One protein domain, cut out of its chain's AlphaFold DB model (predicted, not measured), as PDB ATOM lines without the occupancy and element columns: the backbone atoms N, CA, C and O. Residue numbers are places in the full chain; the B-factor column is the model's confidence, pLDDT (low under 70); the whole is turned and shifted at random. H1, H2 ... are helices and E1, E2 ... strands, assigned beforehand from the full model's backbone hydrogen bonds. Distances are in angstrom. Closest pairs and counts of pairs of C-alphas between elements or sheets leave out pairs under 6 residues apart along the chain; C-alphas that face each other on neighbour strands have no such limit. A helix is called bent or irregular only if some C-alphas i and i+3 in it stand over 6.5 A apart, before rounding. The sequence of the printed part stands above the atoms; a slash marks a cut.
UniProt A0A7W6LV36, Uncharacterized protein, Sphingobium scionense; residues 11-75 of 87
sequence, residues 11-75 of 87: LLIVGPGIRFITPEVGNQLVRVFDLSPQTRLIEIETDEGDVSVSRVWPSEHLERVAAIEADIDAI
ATOM      1  N   LEU A  11      21.592  25.001 -16.529       94.69
ATOM      2  CA  LEU A  11      22.145  24.967 -15.175       94.69
ATOM      3  C   LEU A  11      21.834  23.623 -14.518       94.69
ATOM      4  O   LEU A  11      20.672  23.230 -14.417       94.69
ATOM      5  N   LEU A  12      22.876  22.970 -14.016       96.06
ATOM      6  CA  LEU A  12      22.777  21.886 -13.055       96.06
ATOM      7  C   LEU A  12      23.095  22.459 -11.673       96.06
ATOM      8  O   LEU A  12      24.175  23.005 -11.463       96.06
ATOM      9  N   ILE A  13      22.145  22.351 -10.749       97.25
ATOM     10  CA  ILE A  13      22.268  22.835  -9.373       97.25
ATOM     11  C   ILE A  13      22.069  21.632  -8.455       97.25
ATOM     12  O   ILE A  13      21.034  20.968  -8.531       97.25
ATOM     13  N   VAL A  14      23.056  21.335  -7.613       97.31
ATOM     14  CA  VAL A  14      23.043  20.168  -6.724       97.31
ATOM     15  C   VAL A  14      23.566  20.571  -5.354       97.31
ATOM     16  O   VAL A  14      24.618  21.191  -5.250       97.31
ATOM     17  N   GLY A  15      22.846  20.199  -4.301       97.06
ATOM     18  CA  GLY A  15      23.293  20.396  -2.925       97.06
ATOM     19  C   GLY A  15      22.136  20.609  -1.950       97.06
ATOM     20  O   GLY A  15      21.024  20.936  -2.379       97.06
ATOM     21  N   PRO A  16      22.372  20.420  -0.643       95.50
ATOM     22  CA  PRO A  16      21.353  20.605   0.388       95.50
ATOM     23  C   PRO A  16      20.825  22.050   0.464       95.50
ATOM     24  O   PRO A  16      19.638  22.244   0.711       95.50
ATOM     25  N   GLY A  17      21.644  23.054   0.131       95.25
ATOM     26  CA  GLY A  17      21.251  24.467   0.106       95.25
ATOM     27  C   GLY A  17      20.434  24.923  -1.113       95.25
ATOM     28  O   GLY A  17      20.223  26.125  -1.283       95.25
ATOM     29  N   ILE A  18      19.969  24.019  -1.991       95.88
ATOM     30  CA  ILE A  18      19.353  24.382  -3.288       95.88
ATOM     31  C   ILE A  18      18.172  25.353  -3.164       95.88
ATOM     32  O   ILE A  18      17.936  26.162  -4.059       95.88
ATOM     33  N   ARG A  19      17.454  25.332  -2.036       95.38
ATOM     34  CA  ARG A  19      16.328  26.240  -1.778       95.38
ATOM     35  C   ARG A  19      16.715  27.724  -1.772       95.38
ATOM     36  O   ARG A  19      15.850  28.569  -1.982       95.38
ATOM     37  N   PHE A  20      17.989  28.043  -1.525       96.19
ATOM     38  CA  PHE A  20      18.507  29.413  -1.567       96.19
ATOM     39  C   PHE A  20      18.779  29.894  -2.999       96.19
ATOM     40  O   PHE A  20      18.912  31.097  -3.235       96.19
ATOM     41  N   ILE A  21      18.793  28.984  -3.979       96.56
ATOM     42  CA  ILE A  21      18.938  29.319  -5.396       96.56
ATOM     43  C   ILE A  21      17.563  29.666  -5.966       96.56
ATOM     44  O   ILE A  21      16.890  28.871  -6.621       96.56
ATOM     45  N   THR A  22      17.123  30.887  -5.673       96.50
ATOM     46  CA  THR A  22      15.887  31.447  -6.229       96.50
ATOM     47  C   THR A  22      16.006  31.650  -7.747       96.50
ATOM     48  O   THR A  22      17.120  31.684  -8.275       96.50
ATOM     49  N   PRO A  23      14.895  31.860  -8.478       95.81
ATOM     50  CA  PRO A  23      14.951  32.158  -9.911       95.81
ATOM     51  C   PRO A  23      15.839  33.360 -10.264       95.81
ATOM     52  O   PRO A  23      16.520  33.335 -11.285       95.81
ATOM     53  N   GLU A  24      15.877  34.392  -9.416       97.00
ATOM     54  CA  GLU A  24      16.769  35.545  -9.607       97.00
ATOM     55  C   GLU A  24      18.240  35.129  -9.477       97.00
ATOM     56  O   GLU A  24      19.035  35.396 -10.375       97.00
ATOM     57  N   VAL A  25      18.598  34.398  -8.415       97.12
ATOM     58  CA  VAL A  25      19.965  33.875  -8.235       97.12
ATOM     59  C   VAL A  25      20.347  32.967  -9.407       97.12
ATOM     60  O   VAL A  25      21.429  33.116  -9.967       97.12
ATOM     61  N   GLY A  26      19.437  32.094  -9.848       96.75
ATOM     62  CA  GLY A  26      19.612  31.259 -11.036       96.75
ATOM     63  C   GLY A  26      19.900  32.078 -12.298       96.75
ATOM     64  O   GLY A  26      20.848  31.774 -13.018       96.75
ATOM     65  N   ASN A  27      19.156  33.158 -12.546       95.81
ATOM     66  CA  ASN A  27      19.394  34.045 -13.690       95.81
ATOM     67  C   ASN A  27      20.760  34.745 -13.621       95.81
ATOM     68  O   ASN A  27      21.431  34.884 -14.648       95.81
ATOM     69  N   GLN A  28      21.196  35.161 -12.429       97.31
ATOM     70  CA  GLN A  28      22.530  35.740 -12.243       97.31
ATOM     71  C   GLN A  28      23.632  34.698 -12.465       97.31
ATOM     72  O   GLN A  28      24.603  34.985 -13.161       97.31
ATOM     73  N   LEU A  29      23.461  33.471 -11.963       97.12
ATOM     74  CA  LEU A  29      24.391  32.360 -12.196       97.12
ATOM     75  C   LEU A  29      24.500  32.021 -13.684       97.12
ATOM     76  O   LEU A  29      25.604  31.845 -14.197       97.12
ATOM     77  N   VAL A  30      23.372  32.015 -14.403       95.62
ATOM     78  CA  VAL A  30      23.374  31.879 -15.863       95.62
ATOM     79  C   VAL A  30      24.233  32.968 -16.505       95.62
ATOM     80  O   VAL A  30      25.088  32.670 -17.335       95.62
ATOM     81  N   ARG A  31      24.052  34.225 -16.081       95.00
ATOM     82  CA  ARG A  31      24.847  35.359 -16.564       95.00
ATOM     83  C   ARG A  31      26.339  35.198 -16.283       95.00
ATOM     84  O   ARG A  31      27.137  35.564 -17.138       95.00
ATOM     85  N   VAL A  32      26.723  34.654 -15.128       96.00
ATOM     86  CA  VAL A  32      28.134  34.369 -14.818       96.00
ATOM     87  C   VAL A  32      28.713  33.385 -15.830       96.00
ATOM     88  O   VAL A  32      29.785  33.643 -16.370       96.00
ATOM     89  N   PHE A  33      28.005  32.300 -16.148       95.12
ATOM     90  CA  PHE A  33      28.464  31.332 -17.150       95.12
ATOM     91  C   PHE A  33      28.450  31.876 -18.585       95.12
ATOM     92  O   PHE A  33      29.342  31.535 -19.362       95.12
ATOM     93  N   ASP A  34      27.478  32.727 -18.930       91.56
ATOM     94  CA  ASP A  34      27.421  33.413 -20.229       91.56
ATOM     95  C   ASP A  34      28.616  34.381 -20.392       91.56
ATOM     96  O   ASP A  34      29.206  34.470 -21.469       91.56
ATOM     97  N   LEU A  35      29.000  35.093 -19.322       94.62
ATOM     98  CA  LEU A  35      30.083  36.090 -19.333       94.62
ATOM     99  C   LEU A  35      31.478  35.500 -19.090       94.62
ATOM    100  O   LEU A  35      32.470  36.086 -19.521       94.62
ATOM    101  N   SER A  36      31.575  34.351 -18.418       92.94
ATOM    102  CA  SER A  36      32.829  33.649 -18.134       92.94
ATOM    103  C   SER A  36      32.759  32.196 -18.623       92.94
ATOM    104  O   SER A  36      32.585  31.267 -17.827       92.94
ATOM    105  N   PRO A  37      32.948  31.957 -19.937       86.00
ATOM    106  CA  PRO A  37      32.836  30.622 -20.529       86.00
ATOM    107  C   PRO A  37      33.845  29.604 -19.988       86.00
ATOM    108  O   PRO A  37      33.649  28.403 -20.163       86.00
ATOM    109  N   GLN A  38      34.917  30.064 -19.344       89.56
ATOM    110  CA  GLN A  38      35.936  29.233 -18.697       89.56
ATOM    111  C   GLN A  38      35.519  28.717 -17.311       89.56
ATOM    112  O   GLN A  38      36.082  27.734 -16.839       89.56
ATOM    113  N   THR A  39      34.526  29.338 -16.666       93.62
ATOM    114  CA  THR A  39      34.022  28.892 -15.360       93.62
ATOM    115  C   THR A  39      33.331  27.538 -15.512       93.62
ATOM    116  O   THR A  39      32.369  27.410 -16.273       93.62
ATOM    117  N   ARG A  40      33.806  26.505 -14.809       91.81
ATOM    118  CA  ARG A  40      33.217  25.151 -14.862       91.81
ATOM    119  C   ARG A  40      32.220  24.874 -13.750       91.81
ATOM    120  O   ARG A  40      31.171  24.287 -14.007       91.81
ATOM    121  N   LEU A  41      32.558  25.321 -12.551       95.62
ATOM    122  CA  LEU A  41      31.831  25.075 -11.319       95.62
ATOM    123  C   LEU A  41      31.794  26.371 -10.511       95.62
ATOM    124  O   LEU A  41      32.764  27.132 -10.505       95.62
ATOM    125  N   ILE A  42      30.672  26.613  -9.850       97.44
ATOM    126  CA  ILE A  42      30.516  27.626  -8.813       97.44
ATOM    127  C   ILE A  42      30.051  26.882  -7.566       97.44
ATOM    128  O   ILE A  42      29.027  26.200  -7.609       97.44
ATOM    129  N   GLU A  43      30.802  27.010  -6.480       97.88
ATOM    130  CA  GLU A  43      30.412  26.510  -5.164       97.88
ATOM    131  C   GLU A  43      29.872  27.677  -4.337       97.88
ATOM    132  O   GLU A  43      30.452  28.765  -4.322       97.88
ATOM    133  N   ILE A  44      28.722  27.466  -3.704       97.81
ATOM    134  CA  ILE A  44      28.036  28.464  -2.885       97.81
ATOM    135  C   ILE A  44      27.789  27.839  -1.520       97.81
ATOM    136  O   ILE A  44      26.975  26.925  -1.399       97.81
ATOM    137  N   GLU A  45      28.469  28.345  -0.499       98.00
ATOM    138  CA  GLU A  45      28.195  27.982   0.890       98.00
ATOM    139  C   GLU A  45      26.860  28.606   1.326       98.00
ATOM    140  O   GLU A  45      26.578  29.777   1.046       98.00
ATOM    141  N   THR A  46      26.015  27.823   1.998       96.69
ATOM    142  CA  THR A  46      24.722  28.290   2.526       96.69
ATOM    143  C   THR A  46      24.520  27.818   3.960       96.69
ATOM    144  O   THR A  46      25.175  26.879   4.410       96.69
ATOM    145  N   ASP A  47      23.540  28.397   4.660       95.88
ATOM    146  CA  ASP A  47      23.176  27.977   6.021       95.88
ATOM    147  C   ASP A  47      22.693  26.513   6.110       95.88
ATOM    148  O   ASP A  47      22.631  25.948   7.199       95.88
ATOM    149  N   GLU A  48      22.347  25.882   4.981       95.94
ATOM    150  CA  GLU A  48      21.968  24.460   4.914       95.94
ATOM    151  C   GLU A  48      23.014  23.573   4.237       95.94
ATOM    152  O   GLU A  48      22.733  22.425   3.897       95.94
ATOM    153  N   GLY A  49      24.229  24.088   4.070       96.69
ATOM    154  CA  GLY A  49      25.322  23.409   3.390       96.69
ATOM    155  C   GLY A  49      25.439  23.792   1.919       96.69
ATOM    156  O   GLY A  49      24.637  24.555   1.370       96.69
ATOM    157  N   ASP A  50      26.480  23.270   1.292       97.44
ATOM    158  CA  ASP A  50      26.982  23.824   0.041       97.44
ATOM    159  C   ASP A  50      26.109  23.472  -1.162       97.44
ATOM    160  O   ASP A  50      25.441  22.437  -1.216       97.44
ATOM    161  N   VAL A  51      26.135  24.344  -2.163       98.19
ATOM    162  CA  VAL A  51      25.509  24.127  -3.462       98.19
ATOM    163  C   VAL A  51      26.570  24.206  -4.542       98.19
ATOM    164  O   VAL A  51      27.256  25.213  -4.695       98.19
ATOM    165  N   SER A  52      26.662  23.146  -5.331       98.06
ATOM    166  CA  SER A  52      27.441  23.093  -6.560       98.06
ATOM    167  C   SER A  52      26.564  23.477  -7.745       98.06
ATOM    168  O   SER A  52      25.492  22.902  -7.956       98.06
ATOM    169  N   VAL A  53      27.034  24.429  -8.545       97.94
ATOM    170  CA  VAL A  53      26.362  24.891  -9.761       97.94
ATOM    171  C   VAL A  53      27.299  24.747 -10.950       97.94
ATOM    172  O   VAL A  53      28.405  25.284 -10.949       97.94
ATOM    173  N   SER A  54      26.855  24.058 -11.994       96.94
ATOM    174  CA  SER A  54      27.630  23.851 -13.218       96.94
ATOM    175  C   SER A  54      26.749  23.905 -14.465       96.94
ATOM    176  O   SER A  54      25.520  23.994 -14.395       96.94
ATOM    177  N   ARG A  55      27.387  23.882 -15.638       95.00
ATOM    178  CA  ARG A  55      26.700  23.734 -16.924       95.00
ATOM    179  C   ARG A  55      26.577  22.257 -17.268       95.00
ATOM    180  O   ARG A  55      27.586  21.553 -17.281       95.00
ATOM    181  N   VAL A  56      25.377  21.819 -17.630       93.00
ATOM    182  CA  VAL A  56      25.156  20.521 -18.276       93.00
ATOM    183  C   VAL A  56      24.845  20.727 -19.754       93.00
ATOM    184  O   VAL A  56      24.057  21.600 -20.123       93.00
ATOM    185  N   TRP A  57      25.485  19.927 -20.599       90.25
ATOM    186  CA  TRP A  57      25.309  19.949 -22.048       90.25
ATOM    187  C   TRP A  57      24.469  18.736 -22.463       90.25
ATOM    188  O   TRP A  57      24.743  17.633 -21.983       90.25
ATOM    189  N   PRO A  58      23.462  18.895 -23.335       87.50
ATOM    190  CA  PRO A  58      22.748  17.760 -23.911       87.50
ATOM    191  C   PRO A  58      23.706  16.823 -24.658       87.50
ATOM    192  O   PRO A  58      24.655  17.291 -25.286       87.50
ATOM    193  N   SER A  59      23.429  15.515 -24.658       83.00
ATOM    194  CA  SER A  59      24.274  14.516 -25.334       83.00
ATOM    195  C   SER A  59      24.496  14.825 -26.819       83.00
ATOM    196  O   SER A  59      25.627  14.736 -27.288       83.00
ATOM    197  N   GLU A  60      23.464  15.320 -27.516       86.00
ATOM    198  CA  GLU A  60      23.551  15.757 -28.921       86.00
ATOM    199  C   GLU A  60      24.651  16.815 -29.136       86.00
ATOM    200  O   GLU A  60      25.280  16.882 -30.192       86.00
ATOM    201  N   HIS A  61      24.914  17.650 -28.125       87.56
ATOM    202  CA  HIS A  61      25.963  18.660 -28.191       87.56
ATOM    203  C   HIS A  61      27.357  18.023 -28.201       87.56
ATOM    204  O   HIS A  61      28.211  18.434 -28.983       87.56
ATOM    205  N   LEU A  62      27.577  16.994 -27.375       85.94
ATOM    206  CA  LEU A  62      28.842  16.257 -27.330       85.94
ATOM    207  C   LEU A  62      29.080  15.472 -28.625       85.94
ATOM    208  O   LEU A  62      30.190  15.482 -29.150       85.94
ATOM    209  N   GLU A  63      28.032  14.855 -29.177       89.12
ATOM    210  CA  GLU A  63      28.100  14.148 -30.465       89.12
ATOM    211  C   GLU A  63      28.469  15.098 -31.612       89.12
ATOM    212  O   GLU A  63      29.318  14.775 -32.444       89.12
ATOM    213  N   ARG A  64      27.891  16.306 -31.627       92.62
ATOM    214  CA  ARG A  64      28.250  17.346 -32.600       92.62
ATOM    215  C   ARG A  64      29.694  17.813 -32.464       92.62
ATOM    216  O   ARG A  64      30.345  17.991 -33.488       92.62
ATOM    217  N   VAL A  65      30.193  18.008 -31.240       91.75
ATOM    218  CA  VAL A  65      31.606  18.369 -31.021       91.75
ATOM    219  C   VAL A  65      32.516  17.288 -31.599       91.75
ATOM    220  O   VAL A  65      33.386  17.612 -32.399       91.75
ATOM    221  N   ALA A  66      32.259  16.014 -31.291       90.88
ATOM    222  CA  ALA A  66      33.058  14.904 -31.808       90.88
ATOM    223  C   ALA A  66      33.031  14.811 -33.346       90.88
ATOM    224  O   ALA A  66      34.061  14.557 -33.968       90.88
ATOM    225  N   ALA A  67      31.873  15.045 -33.971       95.31
ATOM    226  CA  ALA A  67      31.758  15.071 -35.430       95.31
ATOM    227  C   ALA A  67      32.579  16.214 -36.053       95.31
ATOM    228  O   ALA A  67      33.322  15.989 -37.002       95.31
ATOM    229  N   ILE A  68      32.502  17.419 -35.479       96.19
ATOM    230  CA  ILE A  68      33.287  18.579 -35.931       96.19
ATOM    231  C   ILE A  68      34.788  18.316 -35.772       96.19
ATOM    232  O   ILE A  68      35.572  18.646 -36.658       96.19
ATOM    233  N   GLU A  69      35.198  17.722 -34.651       95.12
ATOM    234  CA  GLU A  69      36.597  17.366 -34.413       95.12
ATOM    235  C   GLU A  69      37.110  16.361 -35.458       95.12
ATOM    236  O   GLU A  69      38.196  16.551 -36.009       95.12
ATOM    237  N   ALA A  70      36.303  15.351 -35.800       94.25
ATOM    238  CA  ALA A  70      36.626  14.386 -36.849       94.25
ATOM    239  C   ALA A  70      36.718  15.033 -38.243       94.25
ATOM    240  O   ALA A  70      37.631  14.715 -39.009       94.25
ATOM    241  N   ASP A  71      35.813  15.964 -38.563       97.12
ATOM    242  CA  ASP A  71      35.839  16.707 -39.826       97.12
ATOM    243  C   ASP A  71      37.119  17.546 -39.957       97.12
ATOM    244  O   ASP A  71      37.720  17.589 -41.031       97.12
ATOM    245  N   ILE A  72      37.572  18.180 -38.866       96.56
ATOM    246  CA  ILE A  72      38.828  18.944 -38.830       96.56
ATOM    247  C   ILE A  72      40.031  18.022 -39.050       96.56
ATOM    248  O   ILE A  72      40.894  18.328 -39.875       96.56
ATOM    249  N   ASP A  73      40.088  16.883 -38.359       94.75
ATOM    250  CA  ASP A  73      41.192  15.924 -38.495       94.75
ATOM    251  C   ASP A  73      41.275  15.303 -39.903       94.75
ATOM    252  O   ASP A  73      42.352  14.884 -40.337       94.75
ATOM    253  N   ALA A  74      40.169  15.287 -40.656       95.81
ATOM    254  CA  ALA A  74      40.137  14.824 -42.042       95.81
ATOM    255  C   ALA A  74      40.694  15.844 -43.060       95.81
ATOM    256  O   ALA A  74      40.934  15.477 -44.217       95.81
ATOM    257  N   ILE A  75      40.913  17.111 -42.677       97.94
ATOM    258  CA  ILE A  75      41.373  18.163 -43.600       97.94
ATOM    259  C   ILE A  75      42.830  17.907 -44.027       97.94
ATOM    260  O   ILE A  75      43.737  17.901 -43.185       97.94
TER     261      ILE A  75
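What this domain is: This is residues 11 to 75 of the 87 residues of an uncharacterized protein of Sphingobium scionense (UniProt A0A7W6LV36). A small three-stranded sheet, E1, E3 and E2 side by side, has the helix H2 packed slantwise over one face, and from this compact body the long helix H3 sticks out as a free arm. The short H1 sits by the sheet, between E1 and H2 along the chain, and the arm, residues 58 to 75, makes much of the length of the rod-shaped outline of 53 by 21 by 17 A. The printed part has 65 residues with three named helices and three named strands, in the order E1 H1 H2 E2 E3 H3. The sheet runs E1 E3 E2 and is antiparallel throughout; the class is mixed, helices and strands. The whole is only just loose, close to extended, with a radius of gyration of the C-alphas of 15.8 A.

Where its parts are: Begin with the sheet: find C-alpha 11 at (22.145, 24.967, -15.175), where E1, residues 11 to 14, begins. E3 is residues 51 to 56, 15.3 A from C-alpha 51 at (25.509, 24.127, -3.462) to its last C-alpha, and E2 is residues 41 to 44. H2 is residues 23 to 35, 18.3 A long. H1 is residues 16 to 20 and is irregular, with C-alphas 16 and 19 at 7.9 A. H3 is residues 59 to 73, 21.5 A long, and ends at C-alpha 73 at (41.192, 15.924, -38.495).

How they stand to each other: Look first at E3, the inner strand. E1 is its antiparallel neighbour at 146 degrees, with N 12 and O 54 at 2.9 A and N 52 and O 14 at 2.8 A, within hydrogen-bond range. E2 is its antiparallel neighbour at 156 degrees, with N 42 and O 53 at 2.8 A; E2 and E3 form a hairpin. H2 is on the sheet at a height over the sheet of 9.7 A, two layers, a helix on one face of a sheet. It lies over E1 and E3 and runs slantwise to the strands, at 54 degrees to E3 on the local plane; its closest C-alphas to E1 are those of Val 30 and Leu 11, 7.1 A apart. E1, H1 H2 and E2 make a split strand-helix-strand unit, two strands running the same way with E3 between them, and its crossover is left-handed. H1 only grazes the sheet; the closest C-alphas of H1 and E3 are those of Gly 17 and Val 51, 5.6 A apart. H3 is not on the sheet, and H2 and H3 are apart. In H2 and H3 every O i to N i+4 pair is within hydrogen-bond range; in H1 0 of 1 is, and 1 of 2 O i to N i+3 pairs.

The domain as a whole: The C-alphas of Asp 47 and Ile 75, the two farthest apart, are 53.8 A from each other. Without residues 58 to 75, which stand free, the body spans 28 by 18 by 17 A. The printed part has no cut and no long link; E2 to E3 is short, the others tight. The mean pLDDT of the printed part is 94.6, and no printed residue is under 70.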